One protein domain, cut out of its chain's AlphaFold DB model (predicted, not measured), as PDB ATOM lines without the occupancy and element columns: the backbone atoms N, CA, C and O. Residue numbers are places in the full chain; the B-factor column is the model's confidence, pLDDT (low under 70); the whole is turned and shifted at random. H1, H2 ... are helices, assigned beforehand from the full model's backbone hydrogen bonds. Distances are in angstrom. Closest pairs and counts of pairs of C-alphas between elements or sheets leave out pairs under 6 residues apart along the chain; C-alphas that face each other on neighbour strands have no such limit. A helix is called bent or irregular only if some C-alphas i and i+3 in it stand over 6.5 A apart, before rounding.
ATOM      1  N   THR A   2     169.393 114.373 143.838       74.38
ATOM      2  CA  THR A   2     170.683 114.873 144.378       74.38
ATOM      3  C   THR A   2     170.732 116.394 144.553       74.38
ATOM      4  O   THR A   2     171.092 116.868 145.625       74.38
ATOM      5  N   THR A   3     170.279 117.152 143.549       75.69
ATOM      6  CA  THR A   3     170.191 118.623 143.590       75.69
ATOM      7  C   THR A   3     169.381 119.133 144.781       75.69
ATOM      8  O   THR A   3     169.802 120.082 145.423       75.69
ATOM      9  N   ALA A   4     168.276 118.466 145.132       74.81
ATOM     10  CA  ALA A   4     167.393 118.876 146.226       74.81
ATOM     11  C   ALA A   4     167.992 118.623 147.618       74.81
ATOM     12  O   ALA A   4     167.785 119.418 148.529       74.81
ATOM     13  N   LEU A   5     168.782 117.554 147.779       75.44
ATOM     14  CA  LEU A   5     169.570 117.357 149.001       75.44
ATOM     15  C   LEU A   5     170.702 118.385 149.109       75.44
ATOM     16  O   LEU A   5     170.986 118.854 150.206       75.44
ATOM     17  N   TYR A   6     171.324 118.760 147.990       76.69
ATOM     18  CA  TYR A   6     172.347 119.807 147.974       76.69
ATOM     19  C   TYR A   6     171.753 121.179 148.341       76.69
ATOM     20  O   TYR A   6     172.285 121.848 149.226       76.69
ATOM     21  N   ASP A   7     170.605 121.533 147.751       74.75
ATOM     22  CA  ASP A   7     169.827 122.747 148.054       74.75
ATOM     23  C   ASP A   7     169.457 122.848 149.539       74.75
ATOM     24  O   ASP A   7     169.622 123.896 150.160       74.75
ATOM     25  N   ALA A   8     168.960 121.747 150.113       73.12
ATOM     26  CA  ALA A   8     168.410 121.726 151.466       73.12
ATOM     27  C   ALA A   8     169.453 121.513 152.578       73.12
ATOM     28  O   ALA A   8     169.183 121.879 153.723       73.12
ATOM     29  N   ALA A   9     170.608 120.900 152.285       68.38
ATOM     30  CA  ALA A   9     171.587 120.496 153.303       68.38
ATOM     31  C   ALA A   9     173.000 121.081 153.135       68.38
ATOM     32  O   ALA A   9     173.790 120.977 154.073       68.38
ATOM     33  N   VAL A  10     173.346 121.657 151.975       70.38
ATOM     34  CA  VAL A  10     174.717 122.120 151.677       70.38
ATOM     35  C   VAL A  10     174.753 123.589 151.265       70.38
ATOM     36  O   VAL A  10     175.498 124.366 151.859       70.38
ATOM     37  N   TYR A  11     173.970 123.984 150.259       69.69
ATOM     38  CA  TYR A  11     173.935 125.361 149.771       69.69
ATOM     39  C   TYR A  11     172.615 125.655 149.038       69.69
ATOM     40  O   TYR A  11     172.353 125.000 148.027       69.69
ATOM     41  N   PRO A  12     171.815 126.652 149.469       72.81
ATOM     42  CA  PRO A  12     170.566 127.011 148.805       72.81
ATOM     43  C   PRO A  12     170.844 127.733 147.478       72.81
ATOM     44  O   PRO A  12     171.039 128.946 147.418       72.81
ATOM     45  N   THR A  13     170.859 126.959 146.398       73.31
ATOM     46  CA  THR A  13     170.909 127.420 145.005       73.31
ATOM     47  C   THR A  13     169.555 127.926 144.499       73.31
ATOM     48  O   THR A  13     169.515 128.676 143.526       73.31
ATOM     49  N   GLY A  14     168.451 127.483 145.115       71.81
ATOM     50  CA  GLY A  14     167.079 127.741 144.657       71.81
ATOM     51  C   GLY A  14     166.652 126.883 143.458       71.81
ATOM     52  O   GLY A  14     165.533 127.017 142.968       71.81
ATOM     53  N   THR A  15     167.511 125.977 142.977       74.56
ATOM     54  CA  THR A  15     167.240 125.148 141.786       74.56
ATOM     55  C   THR A  15     166.022 124.240 141.978       74.56
ATOM     56  O   THR A  15     165.304 123.957 141.024       74.56
ATOM     57  N   THR A  16     165.763 123.792 143.208       74.12
ATOM     58  CA  THR A  16     164.614 122.938 143.543       74.12
ATOM     59  C   THR A  16     163.313 123.728 143.609       74.12
ATOM     60  O   THR A  16     162.269 123.177 143.286       74.12
ATOM     61  N   GLU A  17     163.362 125.009 143.985       74.31
ATOM     62  CA  GLU A  17     162.189 125.891 143.954       74.31
ATOM     63  C   GLU A  17     161.776 126.159 142.501       74.31
ATOM     64  O   GLU A  17     160.611 125.986 142.158       74.31
ATOM     65  N   VAL A  18     162.750 126.452 141.627       76.25
ATOM     66  CA  VAL A  18     162.537 126.616 140.175       76.25
ATOM     67  C   VAL A  18     161.987 125.339 139.528       76.25
ATOM     68  O   VAL A  18     161.032 125.411 138.769       76.25
ATOM     69  N   LEU A  19     162.525 124.162 139.870       77.69
ATOM     70  CA  LEU A  19     162.058 122.860 139.360       77.69
ATOM     71  C   LEU A  19     160.621 122.493 139.802       77.69
ATOM     72  O   LEU A  19     160.045 121.529 139.300       77.69
ATOM     73  N   LEU A  20     160.048 123.213 140.769       73.88
ATOM     74  CA  LEU A  20     158.699 122.980 141.295       73.88
ATOM     75  C   LEU A  20     157.694 124.074 140.908       73.88
ATOM     76  O   LEU A  20     156.502 123.913 141.191       73.88
ATOM     77  N   ASP A  21     158.146 125.155 140.268       76.44
ATOM     78  CA  ASP A  21     157.278 126.214 139.762       76.44
ATOM     79  C   ASP A  21     156.703 125.819 138.393       76.44
ATOM     80  O   ASP A  21     157.419 125.640 137.410       76.44
ATOM     81  N   GLY A  22     155.377 125.670 138.332       64.38
ATOM     82  CA  GLY A  22     154.665 125.297 137.108       64.38
ATOM     83  C   GLY A  22     154.578 126.413 136.062       64.38
ATOM     84  O   GLY A  22     154.126 126.139 134.953       64.38
ATOM     85  N   ASP A  23     154.987 127.639 136.409       65.12
ATOM     86  CA  ASP A  23     155.062 128.788 135.499       65.12
ATOM     87  C   ASP A  23     156.517 129.091 135.034       65.12
ATOM     88  O   ASP A  23     156.737 130.089 134.339       65.12
ATOM     89  N   ASP A  24     157.520 128.256 135.375       69.50
ATOM     90  CA  ASP A  24     158.948 128.480 135.060       69.50
ATOM     91  C   ASP A  24     159.575 127.402 134.144       69.50
ATOM     92  O   ASP A  24     160.174 126.420 134.583       69.50
ATOM     93  N   ASP A  25     159.522 127.638 132.828       72.06
ATOM     94  CA  ASP A  25     160.060 126.746 131.782       72.06
ATOM     95  C   ASP A  25     161.595 126.505 131.831       72.06
ATOM     96  O   ASP A  25     162.137 125.800 130.974       72.06
ATOM     97  N   ARG A  26     162.351 127.098 132.774       73.06
ATOM     98  CA  ARG A  26     163.830 127.023 132.781       73.06
ATOM     99  C   ARG A  26     164.387 125.647 133.145       73.06
ATOM    100  O   ARG A  26     165.470 125.310 132.666       73.06
ATOM    101  N   VAL A  27     163.709 124.879 134.004       71.69
ATOM    102  CA  VAL A  27     164.161 123.547 134.450       71.69
ATOM    103  C   VAL A  27     162.955 122.629 134.671       71.69
ATOM    104  O   VAL A  27     162.272 122.739 135.681       71.69
ATOM    105  N   GLY A  28     162.711 121.696 133.746       76.44
ATOM    106  CA  GLY A  28     161.596 120.742 133.821       76.44
ATOM    107  C   GLY A  28     162.020 119.291 134.071       76.44
ATOM    108  O   GLY A  28     163.190 118.925 133.930       76.44
ATOM    109  N   PHE A  29     161.047 118.440 134.406       80.19
ATOM    110  CA  PHE A  29     161.235 116.988 134.497       80.19
ATOM    111  C   PHE A  29     161.326 116.338 133.109       80.19
ATOM    112  O   PHE A  29     160.692 116.784 132.154       80.19
ATOM    113  N   VAL A  30     162.097 115.252 133.002       80.38
ATOM    114  CA  VAL A  30     162.282 114.506 131.739       80.38
ATOM    115  C   VAL A  30     161.008 113.752 131.333       80.38
ATOM    116  O   VAL A  30     160.753 113.562 130.144       80.38
ATOM    117  N   SER A  31     160.175 113.365 132.304       81.44
ATOM    118  CA  SER A  31     158.840 112.816 132.078       81.44
ATOM    119  C   SER A  31     157.883 113.124 133.238       81.44
ATOM    120  O   SER A  31     158.308 113.378 134.364       81.44
ATOM    121  N   GLU A  32     156.577 113.018 132.978       77.62
ATOM    122  CA  GLU A  32     155.516 113.075 134.000       77.62
ATOM    123  C   GLU A  32     155.697 111.980 135.077       77.62
ATOM    124  O   GLU A  32     155.362 112.177 136.244       77.62
ATOM    125  N   ALA A  33     156.302 110.839 134.720       77.88
ATOM    126  CA  ALA A  33     156.637 109.782 135.673       77.88
ATOM    127  C   ALA A  33     157.784 110.192 136.616       77.88
ATOM    128  O   ALA A  33     157.696 109.937 137.817       77.88
ATOM    129  N   ASP A  34     158.819 110.871 136.105       77.12
ATOM    130  CA  ASP A  34     159.913 111.421 136.922       77.12
ATOM    131  C   ASP A  34     159.417 112.532 137.856       77.12
ATOM    132  O   ASP A  34     159.853 112.616 139.005       77.12
ATOM    133  N   GLU A  35     158.478 113.357 137.388       81.25
ATOM    134  CA  GLU A  35     157.822 114.385 138.195       81.25
ATOM    135  C   GLU A  35     157.026 113.766 139.353       81.25
ATOM    136  O   GLU A  35     157.223 114.138 140.513       81.25
ATOM    137  N   ILE A  36     156.160 112.786 139.067       79.94
ATOM    138  CA  ILE A  36     155.380 112.072 140.088       79.94
ATOM    139  C   ILE A  36     156.315 111.356 141.074       79.94
ATOM    140  O   ILE A  36     156.120 111.453 142.289       79.94
ATOM    141  N   ALA A  37     157.364 110.694 140.578       81.31
ATOM    142  CA  ALA A  37     158.367 110.033 141.406       81.31
ATOM    143  C   ALA A  37     159.109 111.029 142.315       81.31
ATOM    144  O   ALA A  37     159.260 110.769 143.510       81.31
ATOM    145  N   PHE A  38     159.522 112.188 141.795       82.88
ATOM    146  CA  PHE A  38     160.216 113.210 142.578       82.88
ATOM    147  C   PHE A  38     159.305 113.857 143.627       82.88
ATOM    148  O   PHE A  38     159.675 113.890 144.804       82.88
ATOM    149  N   ARG A  39     158.092 114.280 143.240       83.25
ATOM    150  CA  ARG A  39     157.068 114.799 144.165       83.25
ATOM    151  C   ARG A  39     156.757 113.788 145.282       83.25
ATOM    152  O   ARG A  39     156.535 114.197 146.415       83.25
ATOM    153  N   SER A  40     156.806 112.479 145.005       82.88
ATOM    154  CA  SER A  40     156.559 111.432 146.015       82.88
ATOM    155  C   SER A  40     157.655 111.282 147.084       82.88
ATOM    156  O   SER A  40     157.373 110.765 148.164       82.88
ATOM    157  N   VAL A  41     158.889 111.733 146.814       84.38
ATOM    158  CA  VAL A  41     160.028 111.622 147.750       84.38
ATOM    159  C   VAL A  41     160.506 112.963 148.311       84.38
ATOM    160  O   VAL A  41     161.305 112.966 149.246       84.38
ATOM    161  N   GLN A  42     160.036 114.091 147.766       82.00
ATOM    162  CA  GLN A  42     160.477 115.442 148.128       82.00
ATOM    163  C   GLN A  42     160.438 115.685 149.644       82.00
ATOM    164  O   GLN A  42     161.479 115.975 150.230       82.00
ATOM    165  N   ASP A  43     159.282 115.490 150.285       81.56
ATOM    166  CA  ASP A  43     159.108 115.714 151.729       81.56
ATOM    167  C   ASP A  43     160.091 114.883 152.570       81.56
ATOM    168  O   ASP A  43     160.612 115.353 153.581       81.56
ATOM    169  N   ALA A  44     160.404 113.658 152.135       81.62
ATOM    170  CA  ALA A  44     161.354 112.784 152.816       81.62
ATOM    171  C   ALA A  44     162.816 113.216 152.610       81.62
ATOM    172  O   ALA A  44     163.625 113.052 153.523       81.62
ATOM    173  N   LEU A  45     163.163 113.792 151.452       82.12
ATOM    174  CA  LEU A  45     164.478 114.400 151.215       82.12
ATOM    175  C   LEU A  45     164.655 115.678 152.050       82.12
ATOM    176  O   LEU A  45     165.700 115.859 152.674       82.12
ATOM    177  N   THR A  46     163.625 116.525 152.125       82.56
ATOM    178  CA  THR A  46     163.623 117.730 152.968       82.56
ATOM    179  C   THR A  46     163.695 117.369 154.452       82.56
ATOM    180  O   THR A  46     164.518 117.932 155.174       82.56
ATOM    181  N   GLN A  47     162.917 116.386 154.917       82.19
ATOM    182  CA  GLN A  47     162.987 115.923 156.307       82.19
ATOM    183  C   GLN A  47     164.337 115.259 156.623       82.19
ATOM    184  O   GLN A  47     164.863 115.474 157.710       82.19
ATOM    185  N   LEU A  48     164.942 114.514 155.689       83.75
ATOM    186  CA  LEU A  48     166.290 113.961 155.868       83.75
ATOM    187  C   LEU A  48     167.344 115.067 156.030       83.75
ATOM    188  O   LEU A  48     168.215 114.938 156.888       83.75
ATOM    189  N   ALA A  49     167.259 116.151 155.253       81.00
ATOM    190  CA  ALA A  49     168.138 117.309 155.411       81.00
ATOM    191  C   ALA A  49     167.956 117.974 156.789       81.00
ATOM    192  O   ALA A  49     168.935 118.187 157.502       81.00
ATOM    193  N   VAL A  50     166.707 118.225 157.203       81.38
ATOM    194  CA  VAL A  50     166.386 118.793 158.525       81.38
ATOM    195  C   VAL A  50     166.893 117.898 159.661       81.38
ATOM    196  O   VAL A  50     167.568 118.389 160.561       81.38
ATOM    197  N   ASP A  51     166.635 116.590 159.603       77.81
ATOM    198  CA  ASP A  51     167.078 115.629 160.618       77.81
ATOM    199  C   ASP A  51     168.612 115.551 160.681       77.81
ATOM    200  O   ASP A  51     169.193 115.592 161.766       77.81
ATOM    201  N   ALA A  52     169.294 115.494 159.532       75.06
ATOM    202  CA  ALA A  52     170.755 115.432 159.472       75.06
ATOM    203  C   ALA A  52     171.433 116.708 160.007       75.06
ATOM    204  O   ALA A  52     172.495 116.609 160.621       75.06
ATOM    205  N   LEU A  53     170.817 117.883 159.823       72.38
ATOM    206  CA  LEU A  53     171.278 119.162 160.381       72.38
ATOM    207  C   LEU A  53     170.881 119.362 161.860       72.38
ATOM    208  O   LEU A  53     171.511 120.158 162.568       72.38
ATOM    209  N   ALA A  54     169.852 118.651 162.335       73.75
ATOM    210  CA  ALA A  54     169.419 118.641 163.732       73.75
ATOM    211  C   ALA A  54     170.259 117.695 164.610       73.75
ATOM    212  O   ALA A  54     170.488 118.005 165.780       73.75
ATOM    213  N   ILE A  55     170.770 116.586 164.057       70.75
ATOM    214  CA  ILE A  55     171.733 115.687 164.722       70.75
ATOM    215  C   ILE A  55     173.112 116.370 164.760       70.75
ATOM    216  O   ILE A  55     174.028 116.054 163.993       70.75
ATOM    217  N   ARG A  56     173.254 117.357 165.647       58.38
ATOM    218  CA  ARG A  56     174.509 118.071 165.917       58.38
ATOM    219  C   ARG A  56     175.378 117.297 166.908       58.38
ATOM    220  O   ARG A  56     174.866 116.651 167.816       58.38
ATOM    221  N   GLY A  57     176.697 117.391 166.732       52.66
ATOM    222  CA  GLY A  57     177.633 117.109 167.825       52.66
ATOM    223  C   GLY A  57     177.567 118.212 168.888       52.66
ATOM    224  O   GLY A  57     176.912 119.235 168.678       52.66
ATOM    225  N   VAL A  58     178.233 117.996 170.022       41.62
ATOM    226  CA  VAL A  58     178.349 119.009 171.084       41.62
ATOM    227  C   VAL A  58     179.164 120.206 170.580       41.62
ATOM    228  O   VAL A  58     180.215 119.998 169.989       41.62
ATOM    229  N   THR A  70     179.032 108.833 167.684       60.75
ATOM    230  CA  THR A  70     177.619 108.472 167.837       60.75
ATOM    231  C   THR A  70     176.734 109.330 166.932       60.75
ATOM    232  O   THR A  70     176.069 108.760 166.071       60.75
ATOM    233  N   ALA A  71     176.829 110.664 166.993       66.12
ATOM    234  CA  ALA A  71     176.092 111.577 166.111       66.12
ATOM    235  C   ALA A  71     176.400 111.344 164.615       66.12
ATOM    236  O   ALA A  71     175.511 111.406 163.767       66.12
ATOM    237  N   SER A  72     177.653 111.021 164.270       63.78
ATOM    238  CA  SER A  72     178.028 110.681 162.889       63.78
ATOM    239  C   SER A  72     177.419 109.349 162.422       63.78
ATOM    240  O   SER A  72     176.860 109.269 161.327       63.78
ATOM    241  N   VAL A  73     177.439 108.316 163.275       71.38
ATOM    242  CA  VAL A  73     176.767 107.029 163.013       71.38
ATOM    243  C   VAL A  73     175.242 107.180 162.973       71.38
ATOM    244  O   VAL A  73     174.585 106.479 162.208       71.38
ATOM    245  N   GLU A  74     174.663 108.094 163.748       72.69
ATOM    246  CA  GLU A  74     173.225 108.368 163.758       72.69
ATOM    247  C   GLU A  74     172.766 109.073 162.473       72.69
ATOM    248  O   GLU A  74     171.816 108.607 161.843       72.69
ATOM    249  N   ARG A  75     173.503 110.087 161.992       77.94
ATOM    250  CA  ARG A  75     173.277 110.664 160.651       77.94
ATOM    251  C   ARG A  75     173.407 109.606 159.551       77.94
ATOM    252  O   ARG A  75     172.546 109.530 158.677       77.94
ATOM    253  N   ALA A  76     174.429 108.748 159.615       75.31
ATOM    254  CA  ALA A  76     174.615 107.667 158.644       75.31
ATOM    255  C   ALA A  76     173.448 106.658 158.652       75.31
ATOM    256  O   ALA A  76     172.966 106.276 157.586       75.31
ATOM    257  N   ARG A  77     172.941 106.273 159.833       77.69
ATOM    258  CA  ARG A  77     171.726 105.448 159.965       77.69
ATOM    259  C   ARG A  77     170.515 106.139 159.352       77.69
ATOM    260  O   ARG A  77     169.856 105.534 158.518       77.69
ATOM    261  N   ARG A  78     170.279 107.417 159.670       81.12
ATOM    262  CA  ARG A  78     169.137 108.179 159.140       81.12
ATOM    263  C   ARG A  78     169.124 108.221 157.608       81.12
ATOM    264  O   ARG A  78     168.074 108.019 157.008       81.12
ATOM    265  N   VAL A  79     170.290 108.391 156.976       82.88
ATOM    266  CA  VAL A  79     170.447 108.314 155.511       82.88
ATOM    267  C   VAL A  79     170.124 106.911 154.976       82.88
ATOM    268  O   VAL A  79     169.393 106.793 153.993       82.88
ATOM    269  N   ILE A  80     170.624 105.847 155.617       82.06
ATOM    270  CA  ILE A  80     170.363 104.451 155.215       82.06
ATOM    271  C   ILE A  80     168.874 104.090 155.365       82.06
ATOM    272  O   ILE A  80     168.301 103.460 154.473       82.06
ATOM    273  N   ASP A  81     168.229 104.522 156.447       82.69
ATOM    274  CA  ASP A  81     166.809 104.280 156.718       82.69
ATOM    275  C   ASP A  81     165.918 104.976 155.677       82.69
ATOM    276  O   ASP A  81     164.999 104.358 155.138       82.69
TER     277      ASP A  81
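Overview. This is residues 2 to 58 and 70 to 81 of the 662 residues of the protein "VWFA domain-containing protein" of Halorubrum sp. 48-1-W (UniProt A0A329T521). A long bent helix, H3, runs along much of the length of this loose, all-helix domain, and two shorter helices pack on its second arm: H4 side by side with it and running back the other way, and H1 crossing it at a slant. The very short H2 packs on H1, and a long loop, residues 19 to 31, leads from H2 to the beginning of H3, whose first arm has no helix packed on it. The printed part has 69 residues, with four named helices in the order H1, H2, H3, H4 and no named strand. The whole is loose, with a radius of gyration of the C-alphas of 14.1 A, and elongated, spanning 44 by 22 by 13 A.

Arrangement. H3, residues 32 to 54, was assigned as one helix by its hydrogen bonds, but it is bent: the C-alphas of Ser 40 and Asp 43 are 7.6 A apart. Its arms, H3a with residues 32 to 40 and H3b with residues 43 to 54, stand at a steep tilt of 39 degrees. H3b and H1, residues 2 to 9, touch with 11 pairs of C-alphas within 8 A, and their closest C-alphas are those of Ala 49 and Ala 9, 5.1 A apart. These two run the same way at a steep tilt of 41 degrees. H3b also touches H4, residues 70 to 81, and the closest C-alphas are those of Ala 52 and Arg 75, 5.5 A apart. H3b touches H4 with residues 48 to 52 alone, and H4 touches H3b with residues 75 to 79 alone. H3b and H4 run opposite ways at a shallow tilt of 5 degrees. H1 touches H2, residues 15 to 18, with Ala 4 and Thr 16 as the closest C-alphas at 5.6 A. H3a touches no helix, and H1 and H4 are apart, as are H2 and H3b. In H1, H3a, H3b and H4 every O i to N i+4 pair is within hydrogen-bond range, while H2 with 4 residues is too short for any such pair, and its one O i to N i+3 pair is not within range.

Along the chain. H3a begins at C-alpha 32 at (155.516, 113.075, 134.000) and is 12.2 A long from first to last C-alpha. H3b is 16.1 A long and ends at C-alpha 54 at (169.419, 118.641, 163.732); residues 41 and 42 belong to neither arm. H4 is also 16.1 A long, from Thr 70 to Asp 81, with its last C-alpha at (166.809, 104.280, 156.718). H1 begins at C-alpha 2 at (170.683, 114.873, 144.378) and is 10.6 A long. H2, from Thr 15 to Val 18, measures 5.2 A.

Size, cuts and confidence. The two C-alphas farthest apart are those of Asp 23, in the long link from H2 to H3, and Thr 70, the first residue of H4, at 44.4 A. That link holds 13 residues, 19 to 31, and their C-alphas lie 12 to 21 A from the mean of all C-alphas. The link from H1 to H2 is tight, with 5 residues. Residues 59 to 69 are cut out of the link from H3 to H4 and are not printed; the C-alphas of Val 58 and Thr 70 stand 11.1 A apart across this cut. The mean pLDDT of the printed part is 75.0, and the model's confidence is low, under 70, at residues 9 and 11, 22 to 24, 56 to 58 and 70 to 72.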